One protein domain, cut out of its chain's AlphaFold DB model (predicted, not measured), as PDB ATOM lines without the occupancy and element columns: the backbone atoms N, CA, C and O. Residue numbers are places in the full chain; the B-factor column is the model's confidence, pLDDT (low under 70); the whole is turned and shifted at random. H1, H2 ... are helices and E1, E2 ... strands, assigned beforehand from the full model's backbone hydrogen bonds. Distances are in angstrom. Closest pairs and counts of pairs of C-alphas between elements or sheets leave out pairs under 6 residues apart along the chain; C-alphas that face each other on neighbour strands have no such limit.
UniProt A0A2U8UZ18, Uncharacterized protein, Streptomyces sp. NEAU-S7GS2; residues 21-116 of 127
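What this domain is: This is residues 21 to 116 of the 127 residues of an uncharacterized protein of Streptomyces sp. NEAU-S7GS2 (UniProt A0A2U8UZ18). What is the main picture? A strongly twisted, four-stranded antiparallel sheet has the long helix H2 packed along one face. H1 lies side by side with H2 near one end of the sheet, and at the other end H3 packs on edge strand E4. What makes it up? The printed part has 96 residues, with three named helices and four named strands in the order E1, H1, E2, E3, H2, E4, H3, class mixed; it is compact, with radius of gyration of the C-alphas 14.1 A and spans of 43 by 29 by 22 A.

Where its parts are: Where are the strands? E1 is residues 21 to 27, 19.5 A long from C-alpha 21 at (14.855, 13.453, -19.028); E2 is 48 to 50, E3 55 to 60, 16.4 A, and E4 85 to 91, 19.4 A. Where are the helices? H1 is residues 34 to 43, 14.3 A, H2 65 to 81, 24.2 A, and H3 106 to 116, 15.5 A, ending at C-alpha 116 (26.613, 14.549, -8.827).

How they stand to each other: How is the sheet joined? Its order is E2, E3, E1, E4; N 48 and O 57 are 2.9 A apart, N 24 and O 58 2.9 A, and N 23 and O 88 2.8 A, within hydrogen-bond range. E2 and E3 form a hairpin. E1, H1, E2 and E3, H2, E4 are split strand-helix-strand units, each with another strand between its two same-way strands, and both crossovers are right-handed. Where are the helices? H2 is on the sheet at a height of 9.5 A, along the strands, at 13 degrees to E1 on the local plane; the closest C-alphas of H2 and E3 are those of Ala 67 and Ile 60, 6.3 A. H1 only grazes the sheet and touches H2, Gln 39 to Ala 77 being the closest C-alphas at 6.7 A, at a shallow tilt of 11 degrees, opposite ways. H3 is on the sheet, its closest C-alpha pair with E4 being Ala 111 and Ile 90, 4.5 A, and is apart from H1 and H2. Are the helix backbones complete? In H1, H2 and H3 every O i to N i+4 pair is within hydrogen-bond range.

The domain as a whole: How large is it? The two C-alphas farthest apart, of Ser 34 and Thr 104, are 43.6 A apart. Is it continuous and confident? The printed part has no cut, the link E4 to H3, residues 92 to 105, is long, and no printed residue is under 70 in pLDDT.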
ATOM      1  N   LEU A  21      15.047  13.619 -17.591       95.00
ATOM      2  CA  LEU A  21      14.855  13.453 -19.028       95.00
ATOM      3  C   LEU A  21      15.698  12.282 -19.510       95.00
ATOM      4  O   LEU A  21      16.754  12.001 -18.956       95.00
ATOM      5  N   LEU A  22      15.283  11.648 -20.596       94.94
ATOM      6  CA  LEU A  22      16.138  10.749 -21.350       94.94
ATOM      7  C   LEU A  22      16.880  11.562 -22.415       94.94
ATOM      8  O   LEU A  22      16.273  12.028 -23.383       94.94
ATOM      9  N   ARG A  23      18.190  11.740 -22.238       95.31
ATOM     10  CA  ARG A  23      19.082  12.227 -23.289       95.31
ATOM     11  C   ARG A  23      19.402  11.070 -24.217       95.31
ATOM     12  O   ARG A  23      19.806  10.000 -23.771       95.31
ATOM     13  N   ILE A  24      19.259  11.307 -25.512       95.38
ATOM     14  CA  ILE A  24      19.663  10.350 -26.534       95.38
ATOM     15  C   ILE A  24      20.747  11.001 -27.370       95.38
ATOM     16  O   ILE A  24      20.554  12.111 -27.869       95.38
ATOM     17  N   SER A  25      21.883  10.328 -27.494       95.00
ATOM     18  CA  SER A  25      23.005  10.755 -28.321       95.00
ATOM     19  C   SER A  25      23.262   9.739 -29.425       95.00
ATOM     20  O   SER A  25      23.115   8.534 -29.227       95.00
ATOM     21  N   ALA A  26      23.618  10.221 -30.611       94.19
ATOM     22  CA  ALA A  26      23.909   9.379 -31.759       94.19
ATOM     23  C   ALA A  26      25.144   9.896 -32.506       94.19
ATOM     24  O   ALA A  26      25.225  11.079 -32.832       94.19
ATOM     25  N   THR A  27      26.118   9.031 -32.785       93.81
ATOM     26  CA  THR A  27      27.361   9.424 -33.477       93.81
ATOM     27  C   THR A  27      27.090   9.863 -34.912       93.81
ATOM     28  O   THR A  27      26.472   9.133 -35.691       93.81
ATOM     29  N   ALA A  28      27.580  11.031 -35.314       91.75
ATOM     30  CA  ALA A  28      27.474  11.426 -36.709       91.75
ATOM     31  C   ALA A  28      28.443  10.631 -37.594       91.75
ATOM     32  O   ALA A  28      29.550  10.271 -37.185       91.75
ATOM     33  N   ALA A  29      28.035  10.389 -38.838       87.94
ATOM     34  CA  ALA A  29      28.956   9.979 -39.885       87.94
ATOM     35  C   ALA A  29      30.015  11.081 -40.114       87.94
ATOM     36  O   ALA A  29      29.774  12.247 -39.789       87.94
ATOM     37  N   PRO A  30      31.185  10.760 -40.693       84.44
ATOM     38  CA  PRO A  30      32.203  11.766 -40.969       84.44
ATOM     39  C   PRO A  30      31.651  12.908 -41.835       84.44
ATOM     40  O   PRO A  30      31.157  12.673 -42.944       84.44
ATOM     41  N   ALA A  31      31.758  14.143 -41.331       73.62
ATOM     42  CA  ALA A  31      31.472  15.353 -42.096       73.62
ATOM     43  C   ALA A  31      32.333  15.331 -43.370       73.62
ATOM     44  O   ALA A  31      33.517  15.008 -43.286       73.62
ATOM     45  N   ASN A  32      31.747  15.633 -44.530       78.75
ATOM     46  CA  ASN A  32      32.313  15.478 -45.889       78.75
ATOM     47  C   ASN A  32      32.031  14.132 -46.578       78.75
ATOM     48  O   ASN A  32      32.629  13.834 -47.613       78.75
ATOM     49  N   THR A  33      31.116  13.323 -46.050       83.56
ATOM     50  CA  THR A  33      30.619  12.128 -46.746       83.56
ATOM     51  C   THR A  33      29.176  12.328 -47.192       83.56
ATOM     52  O   THR A  33      28.383  12.949 -46.489       83.56
ATOM     53  N   SER A  34      28.793  11.730 -48.324       89.56
ATOM     54  CA  SER A  34      27.383  11.675 -48.744       89.56
ATOM     55  C   SER A  34      26.500  10.954 -47.716       89.56
ATOM     56  O   SER A  34      25.303  11.223 -47.614       89.56
ATOM     57  N   THR A  35      27.094  10.067 -46.912       90.50
ATOM     58  CA  THR A  35      26.458   9.426 -45.758       90.50
ATOM     59  C   THR A  35      26.046  10.444 -44.697       90.50
ATOM     60  O   THR A  35      24.930  10.354 -44.189       90.50
ATOM     61  N   PHE A  36      26.896  11.428 -44.389       91.44
ATOM     62  CA  PHE A  36      26.557  12.499 -43.451       91.44
ATOM     63  C   PHE A  36      25.380  13.334 -43.962       91.44
ATOM     64  O   PHE A  36      24.427  13.540 -43.218       91.44
ATOM     65  N   ASP A  37      25.367  13.718 -45.240       92.81
ATOM     66  CA  ASP A  37      24.250  14.485 -45.811       92.81
ATOM     67  C   ASP A  37      22.922  13.720 -45.726       92.81
ATOM     68  O   ASP A  37      21.885  14.281 -45.363       92.81
ATOM     69  N   GLN A  38      22.940  12.414 -46.005       92.75
ATOM     70  CA  GLN A  38      21.757  11.564 -45.854       92.75
ATOM     71  C   GLN A  38      21.325  11.419 -44.390       92.75
ATOM     72  O   GLN A  38      20.126  11.411 -44.106       92.75
ATOM     73  N   GLN A  39      22.281  11.317 -43.466       92.75
ATOM     74  CA  GLN A  39      22.004  11.270 -42.035       92.75
ATOM     75  C   GLN A  39      21.371  12.585 -41.560       92.75
ATOM     76  O   GLN A  39      20.380  12.547 -40.835       92.75
ATOM     77  N   VAL A  40      21.866  13.736 -42.033       92.94
ATOM     78  CA  VAL A  40      21.283  15.058 -41.758       92.94
ATOM     79  C   VAL A  40      19.833  15.121 -42.230       92.94
ATOM     80  O   VAL A  40      18.970  15.563 -41.476       92.94
ATOM     81  N   GLN A  41      19.535  14.663 -43.451       93.88
ATOM     82  CA  GLN A  41      18.160  14.682 -43.967       93.88
ATOM     83  C   GLN A  41      17.197  13.856 -43.113       93.88
ATOM     84  O   GLN A  41      16.048  14.264 -42.945       93.88
ATOM     85  N   LEU A  42      17.667  12.730 -42.570       93.38
ATOM     86  CA  LEU A  42      16.872  11.855 -41.716       93.38
ATOM     87  C   LEU A  42      16.686  12.435 -40.304       93.38
ATOM     88  O   LEU A  42      15.567  12.475 -39.805       93.38
ATOM     89  N   LEU A  43      17.767  12.894 -39.665       94.31
ATOM     90  CA  LEU A  43      17.766  13.217 -38.233       94.31
ATOM     91  C   LEU A  43      17.385  14.659 -37.897       94.31
ATOM     92  O   LEU A  43      16.936  14.909 -36.780       94.31
ATOM     93  N   ARG A  44      17.506  15.608 -38.834       94.25
ATOM     94  CA  ARG A  44      17.274  17.044 -38.562       94.25
ATOM     95  C   ARG A  44      15.887  17.386 -38.009       94.25
ATOM     96  O   ARG A  44      15.717  18.458 -37.440       94.25
ATOM     97  N   SER A  45      14.889  16.531 -38.229       92.06
ATOM     98  CA  SER A  45      13.525  16.732 -37.723       92.06
ATOM     99  C   SER A  45      13.346  16.283 -36.271       92.06
ATOM    100  O   SER A  45      12.414  16.744 -35.617       92.06
ATOM    101  N   VAL A  46      14.218  15.403 -35.766       93.81
ATOM    102  CA  VAL A  46      14.067  14.752 -34.451       93.81
ATOM    103  C   VAL A  46      15.226  15.029 -33.493       93.81
ATOM    104  O   VAL A  46      15.070  14.847 -32.285       93.81
ATOM    105  N   ALA A  47      16.377  15.469 -34.006       94.50
ATOM    106  CA  ALA A  47      17.589  15.704 -33.236       94.50
ATOM    107  C   ALA A  47      18.354  16.943 -33.722       94.50
ATOM    108  O   ALA A  47      18.304  17.328 -34.892       94.50
ATOM    109  N   THR A  48      19.105  17.547 -32.807       94.56
ATOM    110  CA  THR A  48      20.015  18.661 -33.078       94.56
ATOM    111  C   THR A  48      21.437  18.135 -33.215       94.56
ATOM    112  O   THR A  48      21.871  17.315 -32.410       94.56
ATOM    113  N   TYR A  49      22.160  18.595 -34.234       94.12
ATOM    114  CA  TYR A  49      23.567  18.255 -34.423       94.12
ATOM    115  C   TYR A  49      24.461  19.184 -33.601       94.12
ATOM    116  O   TYR A  49      24.356  20.405 -33.725       94.12
ATOM    117  N   ASP A  50      25.351  18.599 -32.808       92.81
ATOM    118  CA  ASP A  50      26.446  19.291 -32.140       92.81
ATOM    119  C   ASP A  50      27.748  19.088 -32.947       92.81
ATOM    120  O   ASP A  50      28.256  17.964 -33.044       92.81
ATOM    121  N   PRO A  51      28.300  20.154 -33.557       89.75
ATOM    122  CA  PRO A  51      29.527  20.062 -34.336       89.75
ATOM    123  C   PRO A  51      30.786  19.847 -33.485       89.75
ATOM    124  O   PRO A  51      31.773  19.343 -34.026       89.75
ATOM    125  N   GLU A  52      30.779  20.215 -32.199       91.69
ATOM    126  CA  GLU A  52      31.947  20.084 -31.320       91.69
ATOM    127  C   GLU A  52      32.194  18.617 -30.971       91.69
ATOM    128  O   GLU A  52      33.306  18.103 -31.115       91.69
ATOM    129  N   THR A  53      31.130  17.919 -30.583       89.94
ATOM    130  CA  THR A  53      31.155  16.501 -30.200       89.94
ATOM    131  C   THR A  53      30.882  15.556 -31.375       89.94
ATOM    132  O   THR A  53      31.111  14.351 -31.269       89.94
ATOM    133  N   ARG A  54      30.461  16.100 -32.529       92.44
ATOM    134  CA  ARG A  54      30.049  15.357 -33.737       92.44
ATOM    135  C   ARG A  54      28.959  14.332 -33.435       92.44
ATOM    136  O   ARG A  54      28.976  13.206 -33.943       92.44
ATOM    137  N   THR A  55      27.995  14.730 -32.620       94.56
ATOM    138  CA  THR A  55      26.878  13.883 -32.210       94.56
ATOM    139  C   THR A  55      25.546  14.580 -32.428       94.56
ATOM    140  O   THR A  55      25.416  15.799 -32.385       94.56
ATOM    141  N   TRP A  56      24.532  13.777 -32.708       95.19
ATOM    142  CA  TRP A  56      23.141  14.190 -32.721       95.19
ATOM    143  C   TRP A  56      22.557  13.994 -31.334       95.19
ATOM    144  O   TRP A  56      22.795  12.954 -30.721       95.19
ATOM    145  N   HIS A  57      21.766  14.952 -30.864       94.69
ATOM    146  CA  HIS A  57      21.128  14.888 -29.559       94.69
ATOM    147  C   HIS A  57      19.641  15.196 -29.626       94.69
ATOM    148  O   HIS A  57      19.197  16.086 -30.353       94.69
ATOM    149  N   THR A  58      18.869  14.478 -28.819       95.00
ATOM    150  CA  THR A  58      17.477  14.810 -28.529       95.00
ATOM    151  C   THR A  58      17.158  14.476 -27.077       95.00
ATOM    152  O   THR A  58      17.884  13.718 -26.425       95.00
ATOM    153  N   PHE A  59      16.078  15.058 -26.570       94.75
ATOM    154  CA  PHE A  59      15.621  14.865 -25.201       94.75
ATOM    155  C   PHE A  59      14.179  14.384 -25.211       94.75
ATOM    156  O   PHE A  59      13.323  14.961 -25.885       94.75
ATOM    157  N   ILE A  60      13.910  13.336 -24.441       94.94
ATOM    158  CA  ILE A  60      12.570  12.799 -24.230       94.94
ATOM    159  C   ILE A  60      12.229  12.973 -22.757       94.94
ATOM    160  O   ILE A  60      12.956  12.502 -21.889       94.94
ATOM    161  N   GLY A  61      11.118  13.645 -22.472       93.56
ATOM    162  CA  GLY A  61      10.598  13.791 -21.110       93.56
ATOM    163  C   GLY A  61       9.229  13.152 -20.887       93.56
ATOM    164  O   GLY A  61       8.674  13.259 -19.799       93.56
ATOM    165  N   ALA A  62       8.680  12.505 -21.914       93.50
ATOM    166  CA  ALA A  62       7.486  11.675 -21.848       93.50
ATOM    167  C   ALA A  62       7.538  10.639 -22.979       93.50
ATOM    168  O   ALA A  62       7.988  10.959 -24.076       93.50
ATOM    169  N   LEU A  63       7.081   9.408 -22.729       91.50
ATOM    170  CA  LEU A  63       6.960   8.371 -23.761       91.50
ATOM    171  C   LEU A  63       5.582   8.438 -24.426       91.50
ATOM    172  O   LEU A  63       4.696   7.639 -24.133       91.50
ATOM    173  N   ASP A  64       5.401   9.425 -25.297       92.69
ATOM    174  CA  ASP A  64       4.219   9.574 -26.144       92.69
ATOM    175  C   ASP A  64       4.489   9.112 -27.592       92.69
ATOM    176  O   ASP A  64       5.559   8.596 -27.923       92.69
ATOM    177  N   ALA A  65       3.504   9.281 -28.480       93.94
ATOM    178  CA  ALA A  65       3.647   8.904 -29.889       93.94
ATOM    179  C   ALA A  65       4.826   9.621 -30.572       93.94
ATOM    180  O   ALA A  65       5.562   9.005 -31.340       93.94
ATOM    181  N   ARG A  66       5.059  10.895 -30.238       91.31
ATOM    182  CA  ARG A  66       6.160  11.682 -30.797       91.31
ATOM    183  C   ARG A  66       7.516  11.157 -30.323       91.31
ATOM    184  O   ARG A  66       8.454  11.059 -31.111       91.31
ATOM    185  N   ALA A  67       7.627  10.780 -29.053       93.31
ATOM    186  CA  ALA A  67       8.821  10.140 -28.518       93.31
ATOM    187  C   ALA A  67       9.130   8.818 -29.239       93.31
ATOM    188  O   ALA A  67      10.287   8.556 -29.571       93.31
ATOM    189  N   LEU A  68       8.105   8.013 -29.540       94.94
ATOM    190  CA  LEU A  68       8.268   6.783 -30.320       94.94
ATOM    191  C   LEU A  68       8.727   7.063 -31.758       94.94
ATOM    192  O   LEU A  68       9.610   6.368 -32.251       94.94
ATOM    193  N   GLU A  69       8.200   8.101 -32.411       93.56
ATOM    194  CA  GLU A  69       8.663   8.531 -33.740       93.56
ATOM    195  C   GLU A  69      10.137   8.956 -33.725       93.56
ATOM    196  O   GLU A  69      10.910   8.571 -34.606       93.56
ATOM    197  N   HIS A  70      10.559   9.706 -32.701       93.31
ATOM    198  CA  HIS A  70      11.958  10.100 -32.534       93.31
ATOM    199  C   HIS A  70      12.865   8.871 -32.357       93.31
ATOM    200  O   HIS A  70      13.898   8.765 -33.023       93.31
ATOM    201  N   LEU A  71      12.469   7.923 -31.499       94.25
ATOM    202  CA  LEU A  71      13.205   6.677 -31.262       94.25
ATOM    203  C   LEU A  71      13.294   5.813 -32.524       94.25
ATOM    204  O   LEU A  71      14.368   5.300 -32.839       94.25
ATOM    205  N   GLN A  72      12.199   5.695 -33.276       94.94
ATOM    206  CA  GLN A  72      12.158   4.963 -34.540       94.94
ATOM    207  C   GLN A  72      13.108   5.583 -35.574       94.94
ATOM    208  O   GLN A  72      13.885   4.866 -36.206       94.94
ATOM    209  N   CYS A  73      13.106   6.911 -35.712       94.19
ATOM    210  CA  CYS A  73      13.997   7.620 -36.631       94.19
ATOM    211  C   CYS A  73      15.483   7.418 -36.270       94.19
ATOM    212  O   CYS A  73      16.315   7.130 -37.136       94.19
ATOM    213  N   LEU A  74      15.822   7.480 -34.978       93.44
ATOM    214  CA  LEU A  74      17.181   7.219 -34.488       93.44
ATOM    215  C   LEU A  74      17.607   5.762 -34.710       93.44
ATOM    216  O   LEU A  74      18.737   5.508 -35.131       93.44
ATOM    217  N   TYR A  75      16.703   4.805 -34.492       92.69
ATOM    218  CA  TYR A  75      16.942   3.395 -34.794       92.69
ATOM    219  C   TYR A  75      17.193   3.163 -36.291       92.69
ATOM    220  O   TYR A  75      18.108   2.432 -36.674       92.69
ATOM    221  N   GLU A  76      16.428   3.818 -37.163       93.50
ATOM    222  CA  GLU A  76      16.644   3.746 -38.607       93.50
ATOM    223  C   GLU A  76      17.998   4.325 -39.020       93.50
ATOM    224  O   GLU A  76      18.682   3.725 -39.855       93.50
ATOM    225  N   ALA A  77      18.427   5.430 -38.403       90.75
ATOM    226  CA  ALA A  77      19.755   5.993 -38.618       90.75
ATOM    227  C   ALA A  77      20.870   5.038 -38.156       90.75
ATOM    228  O   ALA A  77      21.847   4.835 -38.883       90.75
ATOM    229  N   ALA A  78      20.705   4.396 -36.994       90.94
ATOM    230  CA  ALA A  78      21.615   3.362 -36.500       90.94
ATOM    231  C   ALA A  78      21.744   2.208 -37.494       90.94
ATOM    232  O   ALA A  78      22.849   1.872 -37.923       90.94
ATOM    233  N   ARG A  79      20.609   1.669 -37.948       92.81
ATOM    234  CA  ARG A  79      20.566   0.551 -38.893       92.81
ATOM    235  C   ARG A  79      21.152   0.905 -40.260       92.81
ATOM    236  O   ARG A  79      21.855   0.089 -40.846       92.81
ATOM    237  N   LYS A  80      20.838   2.087 -40.798       91.38
ATOM    238  CA  LYS A  80      21.218   2.478 -42.164       91.38
ATOM    239  C   LYS A  80      22.664   2.959 -42.266       91.38
ATOM    240  O   LYS A  80      23.301   2.733 -43.291       91.38
ATOM    241  N   PHE A  81      23.169   3.626 -41.230       89.75
ATOM    242  CA  PHE A  81      24.466   4.307 -41.275       89.75
ATOM    243  C   PHE A  81      25.499   3.736 -40.296       89.75
ATOM    244  O   PHE A  81      26.605   4.262 -40.225       89.75
ATOM    245  N   GLY A  82      25.164   2.692 -39.529       85.69
ATOM    246  CA  GLY A  82      26.047   2.154 -38.487       85.69
ATOM    247  C   GLY A  82      26.243   3.126 -37.321       85.69
ATOM    248  O   GLY A  82      27.289   3.127 -36.677       85.69
ATOM    249  N   THR A  83      25.258   3.997 -37.080       86.50
ATOM    250  CA  THR A  83      25.329   5.002 -36.015       86.50
ATOM    251  C   THR A  83      25.230   4.325 -34.651       86.50
ATOM    252  O   THR A  83      24.297   3.560 -34.413       86.50
ATOM    253  N   THR A  84      26.154   4.631 -33.738       92.69
ATOM    254  CA  THR A  84      26.026   4.214 -32.337       92.69
ATOM    255  C   THR A  84      25.069   5.162 -31.631       92.69
ATOM    256  O   THR A  84      25.236   6.376 -31.734       92.69
ATOM    257  N   VAL A  85      24.081   4.609 -30.928       92.88
ATOM    258  CA  VAL A  85      23.079   5.364 -30.166       92.88
ATOM    259  C   VAL A  85      23.228   5.031 -28.685       92.88
ATOM    260  O   VAL A  85      23.262   3.856 -28.324       92.88
ATOM    261  N   ALA A  86      23.304   6.055 -27.840       93.75
ATOM    262  CA  ALA A  86      23.347   5.925 -26.389       93.75
ATOM    263  C   ALA A  86      22.154   6.645 -25.750       93.75
ATOM    264  O   ALA A  86      21.713   7.697 -26.216       93.75
ATOM    265  N   LEU A  87      21.616   6.033 -24.696       94.06
ATOM    266  CA  LEU A  87      20.463   6.504 -23.934       94.06
ATOM    267  C   LEU A  87      20.911   6.731 -22.494       94.06
ATOM    268  O   LEU A  87      21.424   5.813 -21.857       94.06
ATOM    269  N   GLU A  88      20.700   7.937 -21.983       94.06
ATOM    270  CA  GLU A  88      21.185   8.343 -20.667       94.06
ATOM    271  C   GLU A  88      20.104   9.134 -19.921       94.06
ATOM    272  O   GLU A  88      19.608  10.136 -20.446       94.06
ATOM    273  N   PRO A  89      19.709   8.719 -18.707       93.06
ATOM    274  CA  PRO A  89      18.811   9.511 -17.884       93.06
ATOM    275  C   PRO A  89      19.583  10.690 -17.275       93.06
ATOM    276  O   PRO A  89      20.580  10.498 -16.596       93.06
ATOM    277  N   ILE A  90      19.122  11.918 -17.487       92.81
ATOM    278  CA  ILE A  90      19.754  13.134 -16.965       92.81
ATOM    279  C   ILE A  90      18.784  13.916 -16.086       92.81
ATOM    280  O   ILE A  90      17.574  13.908 -16.318       92.81
ATOM    281  N   VAL A  91      19.303  14.646 -15.098       92.44
ATOM    282  CA  VAL A  91      18.486  15.611 -14.351       92.44
ATOM    283  C   VAL A  91      17.996  16.689 -15.312       92.44
ATOM    284  O   VAL A  91      18.745  17.155 -16.172       92.44
ATOM    285  N   THR A  92      16.727  17.076 -15.172       92.69
ATOM    286  CA  THR A  92      16.119  18.105 -16.020       92.69
ATOM    287  C   THR A  92      16.918  19.409 -15.919       92.69
ATOM    288  O   THR A  92      17.038  19.958 -14.820       92.69
ATOM    289  N   PRO A  93      17.459  19.933 -17.034       87.62
ATOM    290  CA  PRO A  93      18.164  21.207 -17.019       87.62
ATOM    291  C   PRO A  93      17.231  22.356 -16.608       87.62
ATOM    292  O   PRO A  93      16.069  22.356 -17.015       87.62
ATOM    293  N   PRO A  94      17.721  23.396 -15.909       85.44
ATOM    294  CA  PRO A  94      16.893  24.544 -15.516       85.44
ATOM    295  C   PRO A  94      16.262  25.302 -16.694       85.44
ATOM    296  O   PRO A  94      15.275  26.009 -16.526       85.44
ATOM    297  N   THR A  95      16.847  25.183 -17.886       87.12
ATOM    298  CA  THR A  95      16.378  25.816 -19.127       87.12
ATOM    299  C   THR A  95      15.308  25.002 -19.857       87.12
ATOM    300  O   THR A  95      14.791  25.454 -20.879       87.12
ATOM    301  N   TRP A  96      14.980  23.801 -19.375       89.75
ATOM    302  CA  TRP A  96      14.008  22.926 -20.014       89.75
ATOM    303  C   TRP A  96      12.573  23.385 -19.744       89.75
ATOM    304  O   TRP A  96      12.158  23.554 -18.601       89.75
ATOM    305  N   THR A  97      11.796  23.544 -20.812       88.88
ATOM    306  CA  THR A  97      10.391  23.986 -20.759       88.88
ATOM    307  C   THR A  97       9.397  22.901 -21.179       88.88
ATOM    308  O   THR A  97       8.189  23.128 -21.150       88.88
ATOM    309  N   GLY A  98       9.890  21.730 -21.593       88.88
ATOM    310  CA  GLY A  98       9.068  20.605 -22.031       88.88
ATOM    311  C   GLY A  98       8.583  19.719 -20.883       88.88
ATOM    312  O   GLY A  98       8.811  19.988 -19.703       88.88
ATOM    313  N   GLN A  99       7.936  18.607 -21.235       93.25
ATOM    314  CA  GLN A  99       7.586  17.569 -20.262       93.25
ATOM    315  C   GLN A  99       8.842  16.929 -19.669       93.25
ATOM    316  O   GLN A  99       9.891  16.924 -20.306       93.25
ATOM    317  N   SER A 100       8.731  16.390 -18.462       93.25
ATOM    318  CA  SER A 100       9.787  15.638 -17.794       93.25
ATOM    319  C   SER A 100       9.186  14.456 -17.051       93.25
ATOM    320  O   SER A 100       8.027  14.492 -16.615       93.25
ATOM    321  N   PHE A 101       9.985  13.405 -16.892       92.19
ATOM    322  CA  PHE A 101       9.601  12.279 -16.065       92.19
ATOM    323  C   PHE A 101       9.646  12.727 -14.606       92.19
ATOM    324  O   PHE A 101      10.641  13.287 -14.148       92.19
ATOM    325  N   LYS A 102       8.545  12.503 -13.885       87.94
ATOM    326  CA  LYS A 102       8.400  12.852 -12.460       87.94
ATOM    327  C   LYS A 102       8.521  11.643 -11.533       87.94
ATOM    328  O   LYS A 102       8.314  11.778 -10.332       87.94
ATOM    329  N   ASP A 103       8.783  10.471 -12.099       79.06
ATOM    330  CA  ASP A 103       8.925   9.242 -11.331       79.06
ATOM    331  C   ASP A 103      10.219   9.263 -10.511       79.06
ATOM    332  O   ASP A 103      11.248   9.730 -10.995       79.06
ATOM    333  N   THR A 104      10.160   8.739  -9.289       76.56
ATOM    334  CA  THR A 104      11.290   8.621  -8.354       76.56
ATOM    335  C   THR A 104      11.955   7.242  -8.414       76.56
ATOM    336  O   THR A 104      12.667   6.864  -7.486       76.56
ATOM    337  N   GLY A 105      11.695   6.466  -9.469       82.62
ATOM    338  CA  GLY A 105      12.261   5.138  -9.677       82.62
ATOM    339  C   GLY A 105      13.773   5.122  -9.926       82.62
ATOM    340  O   GLY A 105      14.480   6.130  -9.834       82.62
ATOM    341  N   GLU A 106      14.289   3.946 -10.281       86.62
ATOM    342  CA  GLU A 106      15.730   3.698 -10.443       86.62
ATOM    343  C   GLU A 106      16.402   4.680 -11.413       86.62
ATOM    344  O   GLU A 106      17.477   5.201 -11.121       86.62
ATOM    345  N   LEU A 107      15.750   5.016 -12.531       87.69
ATOM    346  CA  LEU A 107      16.298   5.950 -13.521       87.69
ATOM    347  C   LEU A 107      16.449   7.379 -12.984       87.69
ATOM    348  O   LEU A 107      17.394   8.066 -13.364       87.69
ATOM    349  N   ALA A 108      15.584   7.809 -12.063       87.38
ATOM    350  CA  ALA A 108      15.744   9.095 -11.388       87.38
ATOM    351  C   ALA A 108      16.963   9.087 -10.456       87.38
ATOM    352  O   ALA A 108      17.700  10.070 -10.387       87.38
ATOM    353  N   THR A 109      17.217   7.956  -9.790       88.00
ATOM    354  CA  THR A 109      18.410   7.771  -8.948       88.00
ATOM    355  C   THR A 109      19.683   7.790  -9.792       88.00
ATOM    356  O   THR A 109      20.652   8.451  -9.422       88.00
ATOM    357  N   VAL A 110      19.677   7.129 -10.956       88.44
ATOM    358  CA  VAL A 110      20.804   7.174 -11.902       88.44
ATOM    359  C   VAL A 110      21.035   8.598 -12.401       88.44
ATOM    360  O   VAL A 110      22.172   9.061 -12.374       88.44
ATOM    361  N   ALA A 111      19.978   9.312 -12.795       88.50
ATOM    362  CA  ALA A 111      20.079  10.700 -13.238       88.50
ATOM    363  C   ALA A 111      20.705  11.601 -12.163       88.50
ATOM    364  O   ALA A 111      21.632  12.357 -12.458       88.50
ATOM    365  N   ALA A 112      20.233  11.499 -10.916       86.75
ATOM    366  CA  ALA A 112      20.777  12.254  -9.791       86.75
ATOM    367  C   ALA A 112      22.257  11.916  -9.543       86.75
ATOM    368  O   ALA A 112      23.091  12.817  -9.473       86.75
ATOM    369  N   ALA A 113      22.604  10.625  -9.511       85.69
ATOM    370  CA  ALA A 113      23.982  10.180  -9.328       85.69
ATOM    371  C   ALA A 113      24.913  10.687 -10.444       85.69
ATOM    372  O   ALA A 113      26.028  11.121 -10.163       85.69
ATOM    373  N   GLN A 114      24.461  10.678 -11.702       84.44
ATOM    374  CA  GLN A 114      25.225  11.221 -12.829       84.44
ATOM    375  C   GLN A 114      25.419  12.737 -12.726       84.44
ATOM    376  O   GLN A 114      26.506  13.232 -13.021       84.44
ATOM    377  N   ALA A 115      24.404  13.480 -12.279       83.19
ATOM    378  CA  ALA A 115      24.535  14.918 -12.049       83.19
ATOM    379  C   ALA A 115      25.554  15.240 -10.940       83.19
ATOM    380  O   ALA A 115      26.274  16.234 -11.035       83.19
ATOM    381  N   ASP A 116      25.661  14.380  -9.926       79.88
ATOM    382  CA  ASP A 116      26.613  14.549  -8.827       79.88
ATOM    383  C   ASP A 116      28.062  14.187  -9.197       79.88
ATOM    384  O   ASP A 116      28.988  14.711  -8.579       79.88
TER     385      ASP A 116